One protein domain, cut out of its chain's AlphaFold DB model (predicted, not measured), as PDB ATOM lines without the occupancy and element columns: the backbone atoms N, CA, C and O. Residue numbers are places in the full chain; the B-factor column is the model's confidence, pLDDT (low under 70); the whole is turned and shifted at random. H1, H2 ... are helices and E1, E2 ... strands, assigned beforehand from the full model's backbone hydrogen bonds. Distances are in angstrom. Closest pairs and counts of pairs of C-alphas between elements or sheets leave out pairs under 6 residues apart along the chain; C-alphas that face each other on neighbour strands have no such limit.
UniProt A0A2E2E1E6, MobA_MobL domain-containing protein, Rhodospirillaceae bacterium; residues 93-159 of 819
ATOM      1  N   VAL A  93     -45.248  12.377  -4.738       42.94
ATOM      2  CA  VAL A  93     -45.567  13.788  -4.535       42.94
ATOM      3  C   VAL A  93     -44.349  14.388  -3.853       42.94
ATOM      4  O   VAL A  93     -44.259  14.413  -2.629       42.94
ATOM      5  N   ASN A  94     -43.382  14.820  -4.658       48.06
ATOM      6  CA  ASN A  94     -42.391  15.752  -4.167       48.06
ATOM      7  C   ASN A  94     -43.166  17.046  -3.913       48.06
ATOM      8  O   ASN A  94     -43.902  17.509  -4.791       48.06
ATOM      9  N   CYS A  95     -43.026  17.621  -2.720       45.62
ATOM     10  CA  CYS A  95     -43.549  18.955  -2.463       45.62
ATOM     11  C   CYS A  95     -42.978  19.895  -3.533       45.62
ATOM     12  O   CYS A  95     -41.763  19.925  -3.742       45.62
ATOM     13  N   ALA A  96     -43.846  20.615  -4.248       59.78
ATOM     14  CA  ALA A  96     -43.394  21.621  -5.197       59.78
ATOM     15  C   ALA A  96     -42.598  22.666  -4.408       59.78
ATOM     16  O   ALA A  96     -43.124  23.239  -3.453       59.78
ATOM     17  N   MET A  97     -41.324  22.866  -4.752       67.38
ATOM     18  CA  MET A  97     -40.474  23.750  -3.960       67.38
ATOM     19  C   MET A  97     -41.000  25.192  -4.112       67.38
ATOM     20  O   MET A  97     -41.189  25.638  -5.249       67.38
ATOM     21  N   PRO A  98     -41.276  25.925  -3.015       72.75
ATOM     22  CA  PRO A  98     -41.997  27.203  -3.077       72.75
ATOM     23  C   PRO A  98     -41.208  28.326  -3.777       72.75
ATOM     24  O   PRO A  98     -41.794  29.331  -4.183       72.75
ATOM     25  N   ASP A  99     -39.897  28.137  -3.967       84.94
ATOM     26  CA  ASP A  99     -38.988  28.996  -4.731       84.94
ATOM     27  C   ASP A  99     -39.074  28.801  -6.258       84.94
ATOM     28  O   ASP A  99     -38.331  29.464  -6.981       84.94
ATOM     29  N   ARG A 100     -39.927  27.901  -6.778       86.75
ATOM     30  CA  ARG A 100     -39.895  27.463  -8.190       86.75
ATOM     31  C   ARG A 100     -41.222  27.614  -8.918       86.75
ATOM     32  O   ARG A 100     -42.298  27.410  -8.363       86.75
ATOM     33  N   VAL A 101     -41.120  27.883 -10.217       84.94
ATOM     34  CA  VAL A 101     -42.210  27.710 -11.187       84.94
ATOM     35  C   VAL A 101     -41.817  26.569 -12.118       84.94
ATOM     36  O   VAL A 101     -40.706  26.560 -12.646       84.94
ATOM     37  N   TYR A 102     -42.713  25.598 -12.294       85.69
ATOM     38  CA  TYR A 102     -42.500  24.403 -13.115       85.69
ATOM     39  C   TYR A 102     -43.227  24.534 -14.462       85.69
ATOM     40  O   TYR A 102     -44.284  25.159 -14.533       85.69
ATOM     41  N   PHE A 103     -42.691  23.919 -15.520       82.69
ATOM     42  CA  PHE A 103     -43.162  24.070 -16.905       82.69
ATOM     43  C   PHE A 103     -43.342  22.720 -17.606       82.69
ATOM     44  O   PHE A 103     -42.496  21.824 -17.503       82.69
ATOM     45  N   SER A 104     -44.443  22.575 -18.348       76.94
ATOM     46  CA  SER A 104     -44.816  21.334 -19.035       76.94
ATOM     47  C   SER A 104     -44.171  21.221 -20.423       76.94
ATOM     48  O   SER A 104     -44.867  21.216 -21.432       76.94
ATOM     49  N   VAL A 105     -42.838  21.131 -20.469       74.31
ATOM     50  CA  VAL A 105     -42.057  21.096 -21.722       74.31
ATOM     51  C   VAL A 105     -41.955  19.671 -22.293       74.31
ATOM     52  O   VAL A 105     -41.401  18.767 -21.638       74.31
ATOM     53  N   ASP A 106     -42.442  19.483 -23.522       66.56
ATOM     54  CA  ASP A 106     -42.313  18.233 -24.284       66.56
ATOM     55  C   ASP A 106     -40.857  17.948 -24.701       66.56
ATOM     56  O   ASP A 106     -39.947  18.713 -24.389       66.56
ATOM     57  N   ARG A 107     -40.561  16.748 -25.222       66.56
ATOM     58  CA  ARG A 107     -39.174  16.223 -25.270       66.56
ATOM     59  C   ARG A 107     -38.285  16.910 -26.315       66.56
ATOM     60  O   ARG A 107     -37.092  17.076 -26.071       66.56
ATOM     61  N   ASP A 108     -38.877  17.241 -27.443       73.00
ATOM     62  CA  ASP A 108     -38.357  18.004 -28.575       73.00
ATOM     63  C   ASP A 108     -38.068  19.467 -28.210       73.00
ATOM     64  O   ASP A 108     -36.996  19.964 -28.526       73.00
ATOM     65  N   GLN A 109     -38.942  20.116 -27.437       71.00
ATOM     66  CA  GLN A 109     -38.799  21.520 -27.012       71.00
ATOM     67  C   GLN A 109     -37.743  21.751 -25.903       71.00
ATOM     68  O   GLN A 109     -37.518  22.878 -25.453       71.00
ATOM     69  N   ARG A 110     -37.069  20.694 -25.421       80.81
ATOM     70  CA  ARG A 110     -36.104  20.780 -24.302       80.81
ATOM     71  C   ARG A 110     -34.794  21.532 -24.578       80.81
ATOM     72  O   ARG A 110     -34.253  22.012 -23.581       80.81
ATOM     73  N   PRO A 111     -34.251  21.627 -25.809       85.88
ATOM     74  CA  PRO A 111     -33.116  22.501 -26.114       85.88
ATOM     75  C   PRO A 111     -33.500  23.974 -25.926       85.88
ATOM     76  O   PRO A 111     -32.992  24.610 -25.008       85.88
ATOM     77  N   VAL A 112     -34.535  24.438 -26.637       81.94
ATOM     78  CA  VAL A 112     -35.059  25.817 -26.576       81.94
ATOM     79  C   VAL A 112     -35.391  26.250 -25.143       81.94
ATOM     80  O   VAL A 112     -35.004  27.327 -24.691       81.94
ATOM     81  N   ALA A 113     -36.043  25.382 -24.362       82.88
ATOM     82  CA  ALA A 113     -36.322  25.673 -22.956       82.88
ATOM     83  C   ALA A 113     -35.047  25.829 -22.096       82.88
ATOM     84  O   ALA A 113     -35.038  26.628 -21.160       82.88
ATOM     85  N   ARG A 114     -33.960  25.102 -22.393       88.94
ATOM     86  CA  ARG A 114     -32.667  25.267 -21.702       88.94
ATOM     87  C   ARG A 114     -31.953  26.545 -22.120       88.94
ATOM     88  O   ARG A 114     -31.393  27.205 -21.253       88.94
ATOM     89  N   GLU A 115     -31.997  26.892 -23.403       86.94
ATOM     90  CA  GLU A 115     -31.441  28.138 -23.949       86.94
ATOM     91  C   GLU A 115     -32.102  29.366 -23.302       86.94
ATOM     92  O   GLU A 115     -31.416  30.296 -22.887       86.94
ATOM     93  N   ALA A 116     -33.416  29.318 -23.063       82.19
ATOM     94  CA  ALA A 116     -34.138  30.341 -22.302       82.19
ATOM     95  C   ALA A 116     -33.823  30.377 -20.787       82.19
ATOM     96  O   ALA A 116     -34.264  31.299 -20.089       82.19
ATOM     97  N   GLY A 117     -33.063  29.400 -20.277       85.56
ATOM     98  CA  GLY A 117     -32.570  29.315 -18.900       85.56
ATOM     99  C   GLY A 117     -33.313  28.339 -17.975       85.56
ATOM    100  O   GLY A 117     -32.987  28.276 -16.785       85.56
ATOM    101  N   LEU A 118     -34.285  27.560 -18.471       89.44
ATOM    102  CA  LEU A 118     -35.039  26.622 -17.631       89.44
ATOM    103  C   LEU A 118     -34.177  25.402 -17.283       89.44
ATOM    104  O   LEU A 118     -33.566  24.745 -18.131       89.44
ATOM    105  N   LYS A 119     -34.161  25.064 -15.996       88.56
ATOM    106  CA  LYS A 119     -33.347  23.990 -15.423       88.56
ATOM    107  C   LYS A 119     -34.176  22.709 -15.343       88.56
ATOM    108  O   LYS A 119     -35.373  22.745 -15.079       88.56
ATOM    109  N   VAL A 120     -33.547  21.551 -15.551       83.56
ATOM    110  CA  VAL A 120     -34.209  20.257 -15.308       83.56
ATOM    111  C   VAL A 120     -34.163  19.975 -13.811       83.56
ATOM    112  O   VAL A 120     -33.080  19.794 -13.251       83.56
ATOM    113  N   ASP A 121     -35.321  19.875 -13.167       71.81
ATOM    114  CA  ASP A 121     -35.398  19.413 -11.786       71.81
ATOM    115  C   ASP A 121     -35.004  17.928 -11.751       71.81
ATOM    116  O   ASP A 121     -35.672  17.075 -12.338       71.81
ATOM    117  N   ARG A 122     -33.869  17.601 -11.117       60.69
ATOM    118  CA  ARG A 122     -33.308  16.236 -11.151       60.69
ATOM    119  C   ARG A 122     -34.225  15.202 -10.491       60.69
ATOM    120  O   ARG A 122     -34.195  14.039 -10.892       60.69
ATOM    121  N   ALA A 123     -35.032  15.619  -9.516       52.34
ATOM    122  CA  ALA A 123     -35.911  14.739  -8.758       52.34
ATOM    123  C   ALA A 123     -37.205  14.403  -9.519       52.34
ATOM    124  O   ALA A 123     -37.680  13.276  -9.420       52.34
ATOM    125  N   SER A 124     -37.754  15.327 -10.317       58.88
ATOM    126  CA  SER A 124     -39.014  15.162 -11.073       58.88
ATOM    127  C   SER A 124     -38.851  14.964 -12.589       58.88
ATOM    128  O   SER A 124     -39.693  14.341 -13.233       58.88
ATOM    129  N   GLY A 125     -37.758  15.443 -13.188       65.44
ATOM    130  CA  GLY A 125     -37.534  15.433 -14.642       65.44
ATOM    131  C   GLY A 125     -38.348  16.474 -15.429       65.44
ATOM    132  O   GLY A 125     -38.317  16.464 -16.670       65.44
ATOM    133  N   VAL A 126     -39.061  17.351 -14.716       75.56
ATOM    134  CA  VAL A 126     -39.812  18.508 -15.227       75.56
ATOM    135  C   VAL A 126     -38.859  19.710 -15.361       75.56
ATOM    136  O   VAL A 126     -37.823  19.760 -14.693       75.56
ATOM    137  N   MET A 127     -39.169  20.659 -16.247       85.19
ATOM    138  CA  MET A 127     -38.424  21.922 -16.341       85.19
ATOM    139  C   MET A 127     -38.894  22.905 -15.263       85.19
ATOM    140  O   MET A 127     -40.081  22.931 -14.937       85.19
ATOM    141  N   TYR A 128     -37.994  23.731 -14.733       89.88
ATOM    142  CA  TYR A 128     -38.325  24.780 -13.769       89.88
ATOM    143  C   TYR A 128     -37.451  26.030 -13.925       89.88
ATOM    144  O   TYR A 128     -36.334  25.970 -14.441       89.88
ATOM    145  N   ALA A 129     -37.945  27.146 -13.405       91.69
ATOM    146  CA  ALA A 129     -37.190  28.373 -13.162       91.69
ATOM    147  C   ALA A 129     -37.389  28.830 -11.707       91.69
ATOM    148  O   ALA A 129     -38.272  28.319 -11.006       91.69
ATOM    149  N   LYS A 130     -36.577  29.785 -11.237       89.12
ATOM    150  CA  LYS A 130     -36.795  30.417  -9.928       89.12
ATOM    151  C   LYS A 130     -38.035  31.315 -10.021       89.12
ATOM    152  O   LYS A 130     -38.224  32.029 -11.001       89.12
ATOM    153  N   LYS A 131     -38.900  31.271  -9.012       87.69
ATOM    154  CA  LYS A 131     -40.092  32.119  -8.925       87.69
ATOM    155  C   LYS A 131     -39.667  33.591  -8.902       87.69
ATOM    156  O   LYS A 131     -38.845  33.974  -8.074       87.69
ATOM    157  N   GLY A 132     -40.219  34.386  -9.821       85.00
ATOM    158  CA  GLY A 132     -39.881  35.804  -9.975       85.00
ATOM    159  C   GLY A 132     -38.529  36.086 -10.642       85.00
ATOM    160  O   GLY A 132     -38.003  37.174 -10.448       85.00
ATOM    161  N   SER A 133     -37.937  35.136 -11.383       89.44
ATOM    162  CA  SER A 133     -36.786  35.426 -12.254       89.44
ATOM    163  C   SER A 133     -37.197  35.526 -13.733       89.44
ATOM    164  O   SER A 133     -38.187  34.896 -14.122       89.44
ATOM    165  N   PRO A 134     -36.442  36.250 -14.585       87.88
ATOM    166  CA  PRO A 134     -36.757  36.404 -16.012       87.88
ATOM    167  C   PRO A 134     -36.884  35.074 -16.780       87.88
ATOM    168  O   PRO A 134     -37.623  34.969 -17.758       87.88
ATOM    169  N   GLU A 135     -36.219  34.012 -16.315       89.06
ATOM    170  CA  GLU A 135     -36.332  32.648 -16.856       89.06
ATOM    171  C   GLU A 135     -37.741  32.067 -16.655       89.06
ATOM    172  O   GLU A 135     -38.187  31.248 -17.455       89.06
ATOM    173  N   ALA A 136     -38.462  32.467 -15.600       85.94
ATOM    174  CA  ALA A 136     -39.835  32.029 -15.355       85.94
ATOM    175  C   ALA A 136     -40.849  32.768 -16.243       85.94
ATOM    176  O   ALA A 136     -41.897  32.215 -16.586       85.94
ATOM    177  N   GLU A 137     -40.535  33.998 -16.640       85.25
ATOM    178  CA  GLU A 137     -41.340  34.793 -17.568       85.25
ATOM    179  C   GLU A 137     -41.149  34.275 -18.996       85.25
ATOM    180  O   GLU A 137     -42.118  33.814 -19.599       85.25
ATOM    181  N   ARG A 138     -39.895  34.170 -19.470       84.50
ATOM    182  CA  ARG A 138     -39.558  33.502 -20.745       84.50
ATOM    183  C   ARG A 138     -40.042  32.049 -20.793       84.50
ATOM    184  O   ARG A 138     -40.522  31.581 -21.817       84.50
ATOM    185  N   GLY A 139     -39.984  31.329 -19.673       80.25
ATOM    186  CA  GLY A 139     -40.537  29.979 -19.575       80.25
ATOM    187  C   GLY A 139     -42.045  29.914 -19.807       80.25
ATOM    188  O   GLY A 139     -42.525  28.917 -20.339       80.25
ATOM    189  N   THR A 140     -42.783  30.976 -19.462       81.38
ATOM    190  CA  THR A 140     -44.245  31.041 -19.615       81.38
ATOM    191  C   THR A 140     -44.670  31.284 -21.071       81.38
ATOM    192  O   THR A 140     -45.736  30.813 -21.454       81.38
ATOM    193  N   SER A 141     -43.850  31.948 -21.897       80.38
ATOM    194  CA  SER A 141     -44.105  32.070 -23.345       80.38
ATOM    195  C   SER A 141     -43.664  30.841 -24.152       80.38
ATOM    196  O   SER A 141     -44.197  30.606 -25.232       80.38
ATOM    197  N   ILE A 142     -42.736  30.032 -23.627       76.69
ATOM    198  CA  ILE A 142     -42.262  28.794 -24.273       76.69
ATOM    199  C   ILE A 142     -43.172  27.598 -23.967       76.69
ATOM    200  O   ILE A 142     -43.398  26.762 -24.838       76.69
ATOM    201  N   ALA A 143     -43.675  27.476 -22.734       75.38
ATOM    202  CA  ALA A 143     -44.515  26.351 -22.334       75.38
ATOM    203  C   ALA A 143     -45.503  26.715 -21.213       75.38
ATOM    204  O   ALA A 143     -45.179  27.504 -20.321       75.38
ATOM    205  N   PRO A 144     -46.691  26.082 -21.171       77.25
ATOM    206  CA  PRO A 144     -47.641  26.306 -20.092       77.25
ATOM    207  C   PRO A 144     -47.066  25.874 -18.735       77.25
ATOM    208  O   PRO A 144     -46.376  24.850 -18.602       77.25
ATOM    209  N   ARG A 145     -47.395  26.656 -17.701       79.62
ATOM    210  CA  ARG A 145     -47.031  26.359 -16.310       79.62
ATOM    211  C   ARG A 145     -47.640  25.024 -15.879       79.62
ATOM    212  O   ARG A 145     -48.773  24.679 -16.211       79.62
ATOM    213  N   TYR A 146     -46.865  24.245 -15.137       70.38
ATOM    214  CA  TYR A 146     -47.259  22.923 -14.674       70.38
ATOM    215  C   TYR A 146     -48.008  23.028 -13.339       70.38
ATOM    216  O   TYR A 146     -47.397  23.142 -12.282       70.38
ATOM    217  N   HIS A 147     -49.339  22.962 -13.400       58.88
ATOM    218  CA  HIS A 147     -50.234  23.039 -12.234       58.88
ATOM    219  C   HIS A 147     -50.520  21.679 -11.561       58.88
ATOM    220  O   HIS A 147     -51.351  21.592 -10.660       58.88
ATOM    221  N   GLY A 148     -49.867  20.597 -12.000       54.62
ATOM    222  CA  GLY A 148     -49.987  19.284 -11.359       54.62
ATOM    223  C   GLY A 148     -49.092  19.145 -10.117       54.62
ATOM    224  O   GLY A 148     -48.157  19.926  -9.941       54.62
ATOM    225  N   PRO A 149     -49.304  18.115  -9.274       52.38
ATOM    226  CA  PRO A 149     -48.335  17.761  -8.240       52.38
ATOM    227  C   PRO A 149     -46.993  17.412  -8.894       52.38
ATOM    228  O   PRO A 149     -46.961  16.641  -9.855       52.38
ATOM    229  N   VAL A 150     -45.884  17.956  -8.387       51.75
ATOM    230  CA  VAL A 150     -44.543  17.748  -8.958       51.75
ATOM    231  C   VAL A 150     -44.121  16.291  -8.751       51.75
ATOM    232  O   VAL A 150     -43.615  15.899  -7.702       51.75
ATOM    233  N   VAL A 151     -44.380  15.455  -9.759       48.94
ATOM    234  CA  VAL A 151     -44.136  14.013  -9.664       48.94
ATOM    235  C   VAL A 151     -42.641  13.721  -9.713       48.94
ATOM    236  O   VAL A 151     -42.000  13.906 -10.746       48.94
ATOM    237  N   GLY A 152     -42.105  13.175  -8.626       41.09
ATOM    238  CA  GLY A 152     -40.753  12.640  -8.571       41.09
ATOM    239  C   GLY A 152     -40.538  11.505  -9.582       41.09
ATOM    240  O   GLY A 152     -41.122  10.428  -9.465       41.09
ATOM    241  N   ALA A 153     -39.632  11.717 -10.538       39.59
ATOM    242  CA  ALA A 153     -38.967  10.658 -11.294       39.59
ATOM    243  C   ALA A 153     -38.107   9.777 -10.364       39.59
ATOM    244  O   ALA A 153     -37.923   8.586 -10.622       39.59
ATOM    245  N   SER A 154     -37.628  10.342  -9.250       34.16
ATOM    246  CA  SER A 154     -36.963   9.629  -8.161       34.16
ATOM    247  C   SER A 154     -37.954   9.086  -7.120       34.16
ATOM    248  O   SER A 154     -37.943   9.475  -5.955       34.16
ATOM    249  N   SER A 155     -38.736   8.077  -7.507       36.09
ATOM    250  CA  SER A 155     -38.807   6.920  -6.600       36.09
ATOM    251  C   SER A 155     -37.446   6.211  -6.641       36.09
ATOM    252  O   SER A 155     -36.729   6.337  -7.636       36.09
ATOM    253  N   GLN A 156     -37.091   5.409  -5.632       34.53
ATOM    254  CA  GLN A 156     -35.808   4.672  -5.580       34.53
ATOM    255  C   GLN A 156     -35.574   3.689  -6.759       34.53
ATOM    256  O   GLN A 156     -34.547   3.027  -6.816       34.53
ATOM    257  N   ASN A 157     -36.513   3.589  -7.710       31.80
ATOM    258  CA  ASN A 157     -36.432   2.778  -8.928       31.80
ATOM    259  C   ASN A 157     -36.535   3.587 -10.250       31.80
ATOM    260  O   ASN A 157     -36.688   2.986 -11.314       31.80
ATOM    261  N   GLY A 158     -36.469   4.926 -10.210       34.53
ATOM    262  CA  GLY A 158     -36.054   5.776 -11.345       34.53
ATOM    263  C   GLY A 158     -36.878   5.745 -12.645       34.53
ATOM    264  O   GLY A 158     -36.310   5.939 -13.721       34.53
ATOM    265  N   ARG A 159     -38.191   5.480 -12.604       49.03
ATOM    266  CA  ARG A 159     -39.041   5.407 -13.818       49.03
ATOM    267  C   ARG A 159     -39.647   6.772 -14.174       49.03
ATOM    268  O   ARG A 159     -39.949   7.571 -13.295       49.03
TER     269      ARG A 159
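What this domain is: This is residues 93 to 159 of the 819 residues of the protein "MobA_MobL domain-containing protein" of Rhodospirillaceae bacterium (UniProt A0A2E2E1E6). Little regular structure: a short ribbon of two antiparallel strands, E1 and E2, with helix H2 packed on it and H1 near one end of H2, amid loops. The printed part has 67 residues, 23 of them in named elements, in the order E1, H1, E2, H2; the class is mixed. It is compact, radius of gyration of the C-alphas 11.4 A, spanning 32 by 26 by 16 A.

How they stand to each other: E1, residues 100 to 103, is antiparallel to E2, residues 127 to 130, at 150 degrees; N 101 and O 129 are 3.0 A apart, within hydrogen-bond range. H1, residues 110 to 115, and H2, residues 134 to 142, are close but not clearly touching: their closest C-alphas, of Ala 113 and Ile 142, are 6.8 A apart. The closest C-alphas of E2 and H2, of Ala 129 and Ala 136, are 5.0 A apart. In H1 and H2 every O i to N i+4 pair is within hydrogen-bond range.

Where its parts are: E1 begins at C-alpha 100 (-39.895, 27.463, -8.190) and measures 9.9 A, H1 8.7 A, E2 10.8 A. H2, 12.5 A, ends at C-alpha 142 (-42.262, 28.794, -24.273).

The domain as a whole: The farthest C-alphas, of Pro 134 and Asn 157, are 34.4 A apart. The printed part has no cut; H1 to E2 is a long link. Residues 93 to 97, 106 to 107, 122 to 125 and 147 to 159 are under pLDDT 70.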